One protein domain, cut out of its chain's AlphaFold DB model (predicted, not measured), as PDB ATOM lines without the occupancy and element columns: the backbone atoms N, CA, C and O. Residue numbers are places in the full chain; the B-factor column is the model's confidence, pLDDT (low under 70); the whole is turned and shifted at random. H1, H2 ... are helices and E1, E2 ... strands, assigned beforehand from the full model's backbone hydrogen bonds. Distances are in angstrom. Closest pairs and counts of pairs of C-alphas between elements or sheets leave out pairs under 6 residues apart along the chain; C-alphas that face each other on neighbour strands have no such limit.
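What this domain is: This is residues 4 to 82 of the 83 residues of an uncharacterized protein of uncultured Clostridium sp (UniProt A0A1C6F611). A strongly twisted sheet of five antiparallel strands curls round one long helix, H1, while a short helix, H2, packs on the opposite face, over E3 and E5. This makes three layers, helices on both faces of one sheet. The printed part has 79 residues, with two named helices and five named strands in the order H1, E1, E2, E3, H2, E4, E5; across the sheet the order is E1, E2, E3, E5, E4, and the class is mixed, helices and strands. The whole is compact, with a radius of gyration of the C-alphas of 11.6 A, and rounded, spanning 33 by 31 by 22 A.

How they stand to each other: The sheet holds E1, residues 30 to 33, E2, residues 36 to 40, E3, residues 46 to 52, E5, residues 76 to 81, and E4, residues 68 to 73; E1 and E4 are its edge strands. E1, E2 and E3 form a meander, each strand the antiparallel neighbour of the one before. In the hairpin of E1 and E2, N 31 and O 38 are 2.9 A apart, within hydrogen-bond range. In the hairpin of E2 and E3, N 49 and O 37 are at 2.7 A. Between E3 and E5, N 50 and O 79 are at 2.8 A, and in the hairpin of E4 and E5, N 80 and O 69 are at 2.8 A. The sheet curls round H1, residues 4 to 21, whose residues 8 to 21 come within 10 A of it by C-alphas. The closest C-alphas of H1 and E3 are those of Lys 11 and Pro 51, 5.6 A apart; those of H1 and E4 are Ala 14 and Cys 73, 5.1 A. H2, residues 55 to 62, is on the opposite face at a height over the sheet of 8.7 A. It lies over E5 and, only just, over E3, on which 3 of its C-alphas fall. It runs along the strands, at 8 degrees to E5 on the local plane. The closest C-alphas of H2 and E5 are those of Tyr 58 and Tyr 77, 6.4 A apart. E3, H2 and E4 form a split strand-helix-strand unit, two strands running the same way with E5 between them in the sheet; its crossover is right-handed. H1 and H2 are apart. In both helices every O i to N i+4 pair is within hydrogen-bond range.

Where its parts are: H1 runs 26.0 A from C-alpha 4 at (-77.758, 24.716, 8.761) to C-alpha 21 at (-56.417, 39.440, 7.449). E3 is 19.5 A long, E4 15.6 A, E5 15.4 A, E2 13.2 A, H2 10.2 A and E1 9.5 A. E5 ends with C-alpha 81 at (-54.922, 26.519, 17.096).

The domain as a whole: The two C-alphas farthest apart are those of Phe 4 and Arg 43, 33.7 A. The printed part has no cut and no long link. The mean pLDDT of the printed part is 94.0, and residue 4 is under 70.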
ATOM      1  N   PHE A   4     -79.026  25.400   8.496       68.31
ATOM      2  CA  PHE A   4     -77.758  24.716   8.761       68.31
ATOM      3  C   PHE A   4     -76.708  24.985   7.674       68.31
ATOM      4  O   PHE A   4     -75.587  25.376   8.001       68.31
ATOM      5  N   ASP A   5     -77.086  24.897   6.396       80.94
ATOM      6  CA  ASP A   5     -76.186  25.173   5.267       80.94
ATOM      7  C   ASP A   5     -75.670  26.618   5.301       80.94
ATOM      8  O   ASP A   5     -74.518  26.903   4.966       80.94
ATOM      9  N   LEU A   6     -76.532  27.553   5.716       85.88
ATOM     10  CA  LEU A   6     -76.179  28.966   5.820       85.88
ATOM     11  C   LEU A   6     -75.185  29.214   6.959       85.88
ATOM     12  O   LEU A   6     -74.197  29.924   6.768       85.88
ATOM     13  N   ALA A   7     -75.412  28.606   8.125       86.69
ATOM     14  CA  ALA A   7     -74.512  28.724   9.267       86.69
ATOM     15  C   ALA A   7     -73.119  28.155   8.954       86.69
ATOM     16  O   ALA A   7     -72.110  28.790   9.264       86.69
ATOM     17  N   GLU A   8     -73.046  26.998   8.292       88.81
ATOM     18  CA  GLU A   8     -71.770  26.405   7.879       88.81
ATOM     19  C   GLU A   8     -71.046  27.245   6.824       88.81
ATOM     20  O   GLU A   8     -69.829  27.447   6.910       88.81
ATOM     21  N   LYS A   9     -71.784  27.795   5.852       92.88
ATOM     22  CA  LYS A   9     -71.219  28.715   4.861       92.88
ATOM     23  C   LYS A   9     -70.631  29.957   5.530       92.88
ATOM     24  O   LYS A   9     -69.517  30.355   5.192       92.88
ATOM     25  N   ASN A  10     -71.329  30.533   6.505       94.62
ATOM     26  CA  ASN A  10     -70.865  31.717   7.227       94.62
ATOM     27  C   ASN A  10     -69.623  31.431   8.083       94.62
ATOM     28  O   ASN A  10     -68.678  32.220   8.057       94.62
ATOM     29  N   LYS A  11     -69.565  30.274   8.755       96.12
ATOM     30  CA  LYS A  11     -68.354  29.826   9.461       96.12
ATOM     31  C   LYS A  11     -67.163  29.706   8.507       96.12
ATOM     32  O   LYS A  11     -66.090  30.236   8.797       96.12
ATOM     33  N   LYS A  12     -67.356  29.099   7.328       96.75
ATOM     34  CA  LYS A  12     -66.305  29.015   6.301       96.75
ATOM     35  C   LYS A  12     -65.843  30.402   5.843       96.75
ATOM     36  O   LYS A  12     -64.643  30.639   5.736       96.75
ATOM     37  N   LEU A  13     -66.770  31.330   5.600       97.38
ATOM     38  CA  LEU A  13     -66.433  32.706   5.220       97.38
ATOM     39  C   LEU A  13     -65.622  33.424   6.306       97.38
ATOM     40  O   LEU A  13     -64.677  34.137   5.975       97.38
ATOM     41  N   ALA A  14     -65.943  33.214   7.584       97.88
ATOM     42  CA  ALA A  14     -65.174  33.775   8.691       97.88
ATOM     43  C   ALA A  14     -63.734  33.234   8.725       97.88
ATOM     44  O   ALA A  14     -62.797  34.015   8.877       97.88
ATOM     45  N   ALA A  15     -63.545  31.929   8.500       97.81
ATOM     46  CA  ALA A  15     -62.217  31.325   8.383       97.81
ATOM     47  C   ALA A  15     -61.425  31.885   7.181       97.81
ATOM     48  O   ALA A  15     -60.258  32.241   7.320       97.81
ATOM     49  N   ILE A  16     -62.064  32.056   6.019       98.00
ATOM     50  CA  ILE A  16     -61.444  32.698   4.845       98.00
ATOM     51  C   ILE A  16     -61.031  34.143   5.168       98.00
ATOM     52  O   ILE A  16     -59.930  34.571   4.821       98.00
ATOM     53  N   GLN A  17     -61.898  34.905   5.841       98.19
ATOM     54  CA  GLN A  17     -61.606  36.282   6.235       98.19
ATOM     55  C   GLN A  17     -60.422  36.356   7.205       98.19
ATOM     56  O   GLN A  17     -59.593  37.252   7.072       98.19
ATOM     57  N   TYR A  18     -60.304  35.401   8.128       97.94
ATOM     58  CA  TYR A  18     -59.149  35.289   9.016       97.94
ATOM     59  C   TYR A  18     -57.844  35.164   8.217       97.94
ATOM     60  O   TYR A  18     -56.920  35.952   8.403       97.94
ATOM     61  N   ILE A  19     -57.795  34.249   7.241       97.25
ATOM     62  CA  ILE A  19     -56.617  34.059   6.379       97.25
ATOM     63  C   ILE A  19     -56.303  35.313   5.544       97.25
ATOM     64  O   ILE A  19     -55.132  35.675   5.405       97.25
ATOM     65  N   LYS A  20     -57.330  36.015   5.037       96.69
ATOM     66  CA  LYS A  20     -57.162  37.308   4.344       96.69
ATOM     67  C   LYS A  20     -56.503  38.353   5.239       96.69
ATOM     68  O   LYS A  20     -55.593  39.041   4.792       96.69
ATOM     69  N   LEU A  21     -56.949  38.465   6.490       96.31
ATOM     70  CA  LEU A  21     -56.417  39.440   7.449       96.31
ATOM     71  C   LEU A  21     -54.984  39.107   7.884       96.31
ATOM     72  O   LEU A  21     -54.223  40.018   8.193       96.31
ATOM     73  N   LEU A  22     -54.588  37.834   7.825       94.00
ATOM     74  CA  LEU A  22     -53.192  37.421   7.978       94.00
ATOM     75  C   LEU A  22     -52.313  37.720   6.747       94.00
ATOM     76  O   LEU A  22     -51.107  37.482   6.797       94.00
ATOM     77  N   GLY A  23     -52.887  38.192   5.635       94.50
ATOM     78  CA  GLY A  23     -52.149  38.498   4.405       94.50
ATOM     79  C   GLY A  23     -51.603  37.263   3.680       94.50
ATOM     80  O   GLY A  23     -50.628  37.360   2.933       94.50
ATOM     81  N   LEU A  24     -52.188  36.083   3.909       93.12
ATOM     82  CA  LEU A  24     -51.736  34.845   3.277       93.12
ATOM     83  C   LEU A  24     -52.357  34.668   1.887       93.12
ATOM     84  O   LEU A  24     -53.494  35.061   1.628       93.12
ATOM     85  N   LYS A  25     -51.599  34.035   0.986       93.31
ATOM     86  CA  LYS A  25     -52.057  33.713  -0.371       93.31
ATOM     87  C   LYS A  25     -53.141  32.631  -0.355       93.31
ATOM     88  O   LYS A  25     -53.136  31.755   0.511       93.31
ATOM     89  N   ASN A  26     -54.004  32.672  -1.369       92.81
ATOM     90  CA  ASN A  26     -55.101  31.731  -1.609       92.81
ATOM     91  C   ASN A  26     -55.996  31.513  -0.372       92.81
ATOM     92  O   ASN A  26     -56.122  30.384   0.114       92.81
ATOM     93  N   PRO A  27     -56.567  32.584   0.207       94.50
ATOM     94  CA  PRO A  27     -57.397  32.491   1.405       94.50
ATOM     95  C   PRO A  27     -58.666  31.650   1.211       94.50
ATOM     96  O   PRO A  27     -59.225  31.154   2.179       94.50
ATOM     97  N   GLU A  28     -59.132  31.483  -0.023       94.50
ATOM     98  CA  GLU A  28     -60.269  30.645  -0.402       94.50
ATOM     99  C   GLU A  28     -59.991  29.138  -0.317       94.50
ATOM    100  O   GLU A  28     -60.945  28.363  -0.199       94.50
ATOM    101  N   ASN A  29     -58.717  28.720  -0.280       94.56
ATOM    102  CA  ASN A  29     -58.297  27.320  -0.121       94.56
ATOM    103  C   ASN A  29     -58.429  26.831   1.329       94.56
ATOM    104  O   ASN A  29     -57.570  26.131   1.861       94.56
ATOM    105  N   VAL A  30     -59.518  27.229   1.979       96.31
ATOM    106  CA  VAL A  30     -59.918  26.742   3.289       96.31
ATOM    107  C   VAL A  30     -60.773  25.489   3.106       96.31
ATOM    108  O   VAL A  30     -61.826  25.519   2.453       96.31
ATOM    109  N   LEU A  31     -60.329  24.391   3.710       95.62
ATOM    110  CA  LEU A  31     -60.990  23.090   3.673       95.62
ATOM    111  C   LEU A  31     -61.651  22.799   5.017       95.62
ATOM    112  O   LEU A  31     -61.202  23.278   6.053       95.62
ATOM    113  N   ARG A  32     -62.748  22.041   5.007       93.94
ATOM    114  CA  ARG A  32     -63.400  21.595   6.242       93.94
ATOM    115  C   ARG A  32     -62.764  20.284   6.693       93.94
ATOM    116  O   ARG A  32     -62.708  19.340   5.914       93.94
ATOM    117  N   GLU A  33     -62.361  20.222   7.954       92.50
ATOM    118  CA  GLU A  33     -61.794  19.040   8.604       92.50
ATOM    119  C   GLU A  33     -62.593  18.745   9.880       92.50
ATOM    120  O   GLU A  33     -62.296  19.236  10.969       92.50
ATOM    121  N   GLY A  34     -63.687  17.992   9.728       89.88
ATOM    122  CA  GLY A  34     -64.645  17.754  10.810       89.88
ATOM    123  C   GLY A  34     -65.314  19.051  11.274       89.88
ATOM    124  O   GLY A  34     -66.089  19.666  10.531       89.88
ATOM    125  N   ILE A  35     -65.024  19.455  12.513       90.19
ATOM    126  CA  ILE A  35     -65.515  20.710  13.106       90.19
ATOM    127  C   ILE A  35     -64.608  21.915  12.815       90.19
ATOM    128  O   ILE A  35     -65.013  23.048  13.069       90.19
ATOM    129  N   TYR A  36     -63.407  21.681  12.282       94.50
ATOM    130  CA  TYR A  36     -62.410  22.711  12.012       94.50
ATOM    131  C   TYR A  36     -62.389  23.110  10.541       94.50
ATOM    132  O   TYR A  36     -62.926  22.432   9.659       94.50
ATOM    133  N   TYR A  37     -61.692  24.207  10.286       96.94
ATOM    134  CA  TYR A  37     -61.304  24.653   8.964       96.94
ATOM    135  C   TYR A  37     -59.785  24.714   8.878       96.94
ATOM    136  O   TYR A  37     -59.149  25.338   9.722       96.94
ATOM    137  N   SER A  38     -59.196  24.095   7.863       96.56
ATOM    138  CA  SER A  38     -57.755  24.120   7.649       96.56
ATOM    139  C   SER A  38     -57.381  25.001   6.464       96.56
ATOM    140  O   SER A  38     -58.104  25.082   5.469       96.56
ATOM    141  N   HIS A  39     -56.233  25.664   6.566       96.75
ATOM    142  CA  HIS A  39     -55.577  26.360   5.459       96.75
ATOM    143  C   HIS A  39     -54.116  25.938   5.404       96.75
ATOM    144  O   HIS A  39     -53.447  25.895   6.434       96.75
ATOM    145  N   ILE A  40     -53.618  25.638   4.208       93.88
ATOM    146  CA  ILE A  40     -52.206  25.335   3.983       93.88
ATOM    147  C   ILE A  40     -51.634  26.453   3.122       93.88
ATOM    148  O   ILE A  40     -52.113  26.720   2.020       93.88
ATOM    149  N   ASN A  41     -50.604  27.125   3.631       88.56
ATOM    150  CA  ASN A  41     -49.936  28.171   2.868       88.56
ATOM    151  C   ASN A  41     -48.946  27.584   1.842       88.56
ATOM    152  O   ASN A  41     -48.627  26.399   1.850       88.56
ATOM    153  N   ALA A  42     -48.383  28.443   0.988       85.44
ATOM    154  CA  ALA A  42     -47.415  28.031  -0.033       85.44
ATOM    155  C   ALA A  42     -46.123  27.387   0.521       85.44
ATOM    156  O   ALA A  42     -45.380  26.777  -0.236       85.44
ATOM    157  N   ARG A  43     -45.837  27.529   1.824       86.81
ATOM    158  CA  ARG A  43     -44.690  26.904   2.506       86.81
ATOM    159  C   ARG A  43     -45.055  25.568   3.167       86.81
ATOM    160  O   ARG A  43     -44.245  25.032   3.911       86.81
ATOM    161  N   GLY A  44     -46.275  25.068   2.965       87.00
ATOM    162  CA  GLY A  44     -46.763  23.836   3.582       87.00
ATOM    163  C   GLY A  44     -47.174  23.979   5.050       87.00
ATOM    164  O   GLY A  44     -47.582  22.993   5.656       87.00
ATOM    165  N   LYS A  45     -47.118  25.184   5.640       90.75
ATOM    166  CA  LYS A  45     -47.588  25.385   7.016       90.75
ATOM    167  C   LYS A  45     -49.111  25.326   7.035       90.75
ATOM    168  O   LYS A  45     -49.770  26.182   6.435       90.75
ATOM    169  N   LYS A  46     -49.635  24.332   7.750       93.25
ATOM    170  CA  LYS A  46     -51.056  24.171   8.040       93.25
ATOM    171  C   LYS A  46     -51.460  25.078   9.204       93.25
ATOM    172  O   LYS A  46     -50.704  25.249  10.155       93.25
ATOM    173  N   ARG A  47     -52.640  25.680   9.102       95.12
ATOM    174  CA  ARG A  47     -53.316  26.436  10.161       95.12
ATOM    175  C   ARG A  47     -54.684  25.820  10.385       95.12
ATOM    176  O   ARG A  47     -55.381  25.544   9.409       95.12
ATOM    177  N   LEU A  48     -55.050  25.619  11.644       96.69
ATOM    178  CA  LEU A  48     -56.347  25.086  12.051       96.69
ATOM    179  C   LEU A  48     -57.176  26.209  12.664       96.69
ATOM    180  O   LEU A  48     -56.731  26.881  13.588       96.69
ATOM    181  N   LEU A  49     -58.373  26.418  12.128       97.38
ATOM    182  CA  LEU A  49     -59.281  27.499  12.483       97.38
ATOM    183  C   LEU A  49     -60.614  26.937  12.972       97.38
ATOM    184  O   LEU A  49     -61.221  26.079  12.327       97.38
ATOM    185  N   LEU A  50     -61.118  27.487  14.071       97.25
ATOM    186  CA  LEU A  50     -62.414  27.161  14.646       97.25
ATOM    187  C   LEU A  50     -63.260  28.436  14.821       97.25
ATOM    188  O   LEU A  50     -63.089  29.178  15.792       97.25
ATOM    189  N   PRO A  51     -64.183  28.721  13.887       97.56
ATOM    190  CA  PRO A  51     -65.132  29.823  14.014       97.56
ATOM    191  C   PRO A  51     -66.192  29.536  15.088       97.56
ATOM    192  O   PRO A  51     -67.055  28.672  14.907       97.56
ATOM    193  N   CYS A  52     -66.163  30.306  16.175       96.44
ATOM    194  CA  CYS A  52     -67.132  30.246  17.272       96.44
ATOM    195  C   CYS A  52     -68.177  31.362  17.122       96.44
ATOM    196  O   CYS A  52     -67.827  32.508  16.826       96.44
ATOM    197  N   ILE A  53     -69.464  31.056  17.315       94.44
ATOM    198  CA  ILE A  53     -70.554  32.035  17.136       94.44
ATOM    199  C   ILE A  53     -70.656  33.010  18.311       94.44
ATOM    200  O   ILE A  53     -71.127  34.133  18.159       94.44
ATOM    201  N   SER A  54     -70.205  32.591  19.493       95.56
ATOM    202  CA  SER A  54     -70.264  33.392  20.713       95.56
ATOM    203  C   SER A  54     -68.921  33.419  21.428       95.56
ATOM    204  O   SER A  54     -68.093  32.520  21.274       95.56
ATOM    205  N   PHE A  55     -68.729  34.442  22.261       95.00
ATOM    206  CA  PHE A  55     -67.539  34.543  23.098       95.00
ATOM    207  C   PHE A  55     -67.445  33.378  24.094       95.00
ATOM    208  O   PHE A  55     -66.374  32.818  24.270       95.00
ATOM    209  N   SER A  56     -68.574  32.946  24.670       96.88
ATOM    210  CA  SER A  56     -68.603  31.817  25.610       96.88
ATOM    211  C   SER A  56     -68.204  30.487  24.952       96.88
ATOM    212  O   SER A  56     -67.499  29.686  25.561       96.88
ATOM    213  N   GLU A  57     -68.620  30.246  23.701       95.81
ATOM    214  CA  GLU A  57     -68.160  29.081  22.930       95.81
ATOM    215  C   GLU A  57     -66.645  29.142  22.695       95.81
ATOM    216  O   GLU A  57     -65.950  28.159  22.951       95.81
ATOM    217  N   TYR A  58     -66.138  30.311  22.288       96.31
ATOM    218  CA  TYR A  58     -64.703  30.548  22.136       96.31
ATOM    219  C   TYR A  58     -63.939  30.275  23.437       96.31
ATOM    220  O   TYR A  58     -62.965  29.535  23.406       96.31
ATOM    221  N   GLU A  59     -64.377  30.806  24.581       96.19
ATOM    222  CA  GLU A  59     -63.678  30.622  25.859       96.19
ATOM    223  C   GLU A  59     -63.610  29.158  26.289       96.19
ATOM    224  O   GLU A  59     -62.594  28.726  26.833       96.19
ATOM    225  N   LYS A  60     -64.679  28.387  26.049       95.50
ATOM    226  CA  LYS A  60     -64.681  26.941  26.308       95.50
ATOM    227  C   LYS A  60     -63.633  26.250  25.445       95.50
ATOM    228  O   LYS A  60     -62.808  25.520  25.979       95.50
ATOM    229  N   LYS A  61     -63.632  26.538  24.141       94.69
ATOM    230  CA  LYS A  61     -62.701  25.930  23.187       94.69
ATOM    231  C   LYS A  61     -61.260  26.350  23.422       94.69
ATOM    232  O   LYS A  61     -60.377  25.513  23.367       94.69
ATOM    233  N   ASN A  62     -61.020  27.606  23.771       94.88
ATOM    234  CA  ASN A  62     -59.692  28.125  24.064       94.88
ATOM    235  C   ASN A  62     -58.987  27.354  25.194       94.88
ATOM    236  O   ASN A  62     -57.781  27.168  25.147       94.88
ATOM    237  N   LYS A  63     -59.744  26.874  26.190       95.44
ATOM    238  CA  LYS A  63     -59.211  26.081  27.310       95.44
ATOM    239  C   LYS A  63     -58.830  24.648  26.924       95.44
ATOM    240  O   LYS A  63     -58.162  23.984  27.707       95.44
ATOM    241  N   GLU A  64     -59.280  24.160  25.767       94.38
ATOM    242  CA  GLU A  64     -58.983  22.807  25.277       94.38
ATOM    243  C   GLU A  64     -57.604  22.720  24.592       94.38
ATOM    244  O   GLU A  64     -57.128  21.613  24.345       94.38
ATOM    245  N   TYR A  65     -56.946  23.851  24.304       91.31
ATOM    246  CA  TYR A  65     -55.672  23.899  23.576       91.31
ATOM    247  C   TYR A  65     -54.595  24.659  24.358       91.31
ATOM    248  O   TYR A  65     -54.897  25.528  25.173       91.31
ATOM    249  N   LEU A  66     -53.328  24.321  24.099       88.50
ATOM    250  CA  LEU A  66     -52.175  24.901  24.797       88.50
ATOM    251  C   LEU A  66     -51.805  26.297  24.284       88.50
ATOM    252  O   LEU A  66     -51.534  27.181  25.092       88.50
ATOM    253  N   ASP A  67     -51.790  26.487  22.963       92.94
ATOM    254  CA  ASP A  67     -51.484  27.769  22.330       92.94
ATOM    255  C   ASP A  67     -52.496  28.072  21.226       92.94
ATOM    256  O   ASP A  67     -52.832  27.233  20.383       92.94
ATOM    257  N   THR A  68     -53.021  29.289  21.262       95.56
ATOM    258  CA  THR A  68     -54.079  29.730  20.365       95.56
ATOM    259  C   THR A  68     -53.978  31.223  20.086       95.56
ATOM    260  O   THR A  68     -53.402  32.014  20.836       95.56
ATOM    261  N   ARG A  69     -54.610  31.642  18.991       95.94
ATOM    262  CA  ARG A  69     -54.881  33.053  18.698       95.94
ATOM    263  C   ARG A  69     -56.348  33.237  18.392       95.94
ATOM    264  O   ARG A  69     -56.990  32.358  17.834       95.94
ATOM    265  N   MET A  70     -56.878  34.413  18.695       96.19
ATOM    266  CA  MET A  70     -58.259  34.751  18.375       96.19
ATOM    267  C   MET A  70     -58.329  36.020  17.549       96.19
ATOM    268  O   MET A  70     -57.631  36.995  17.825       96.19
ATOM    269  N   GLN A  71     -59.223  36.019  16.562       97.06
ATOM    270  CA  GLN A  71     -59.625  37.236  15.875       97.06
ATOM    271  C   GLN A  71     -61.118  37.219  15.553       97.06
ATOM    272  O   GLN A  71     -61.681  36.201  15.146       97.06
ATOM    273  N   LYS A  72     -61.768  38.377  15.691       96.69
ATOM    274  CA  LYS A  72     -63.150  38.553  15.235       96.69
ATOM    275  C   LYS A  72     -63.195  38.667  13.714       96.69
ATOM    276  O   LYS A  72     -62.552  39.544  13.144       96.69
ATOM    277  N   CYS A  73     -63.971  37.808  13.060       96.38
ATOM    278  CA  CYS A  73     -64.143  37.777  11.607       96.38
ATOM    279  C   CYS A  73     -65.615  37.541  11.264       96.38
ATOM    280  O   CYS A  73     -66.175  36.512  11.628       96.38
ATOM    281  N   LEU A  74     -66.241  38.487  10.554       95.12
ATOM    282  CA  LEU A  74     -67.631  38.376  10.072       95.12
ATOM    283  C   LEU A  74     -68.644  37.979  11.169       95.12
ATOM    284  O   LEU A  74     -69.538  37.172  10.935       95.12
ATOM    285  N   GLY A  75     -68.484  38.520  12.380       94.69
ATOM    286  CA  GLY A  75     -69.353  38.217  13.526       94.69
ATOM    287  C   GLY A  75     -68.989  36.949  14.310       94.69
ATOM    288  O   GLY A  75     -69.593  36.704  15.347       94.69
ATOM    289  N   TYR A  76     -67.981  36.187  13.876       97.62
ATOM    290  CA  TYR A  76     -67.468  35.014  14.588       97.62
ATOM    291  C   TYR A  76     -66.181  35.336  15.347       97.62
ATOM    292  O   TYR A  76     -65.386  36.174  14.922       97.62
ATOM    293  N   TYR A  77     -65.949  34.617  16.440       97.88
ATOM    294  CA  TYR A  77     -64.671  34.551  17.145       97.88
ATOM    295  C   TYR A  77     -63.884  33.383  16.548       97.88
ATOM    296  O   TYR A  77     -64.152  32.227  16.869       97.88
ATOM    297  N   VAL A  78     -62.973  33.663  15.618       97.94
ATOM    298  CA  VAL A  78     -62.176  32.621  14.963       97.94
ATOM    299  C   VAL A  78     -60.958  32.329  15.827       97.94
ATOM    300  O   VAL A  78     -60.107  33.201  16.011       97.94
ATOM    301  N   LEU A  79     -60.911  31.112  16.358       97.69
ATOM    302  CA  LEU A  79     -59.794  30.566  17.118       97.69
ATOM    303  C   LEU A  79     -58.829  29.869  16.155       97.69
ATOM    304  O   LEU A  79     -59.212  28.904  15.501       97.69
ATOM    305  N   GLU A  80     -57.598  30.344  16.059       97.12
ATOM    306  CA  GLU A  80     -56.488  29.612  15.461       97.12
ATOM    307  C   GLU A  80     -55.820  28.750  16.533       97.12
ATOM    308  O   GLU A  80     -55.435  29.268  17.578       97.12
ATOM    309  N   ILE A  81     -55.671  27.457  16.257       95.19
ATOM    310  CA  ILE A  81     -54.922  26.519  17.096       95.19
ATOM    311  C   ILE A  81     -53.488  26.488  16.573       95.19
ATOM    312  O   ILE A  81     -53.270  26.267  15.377       95.19
ATOM    313  N   ILE A  82     -52.526  26.751  17.456       89.75
ATOM    314  CA  ILE A  82     -51.107  26.776  17.114       89.75
ATOM    315  C   ILE A  82     -50.496  25.452  17.564       89.75
ATOM    316  O   ILE A  82     -50.418  25.170  18.756       89.75
TER     317      ILE A  82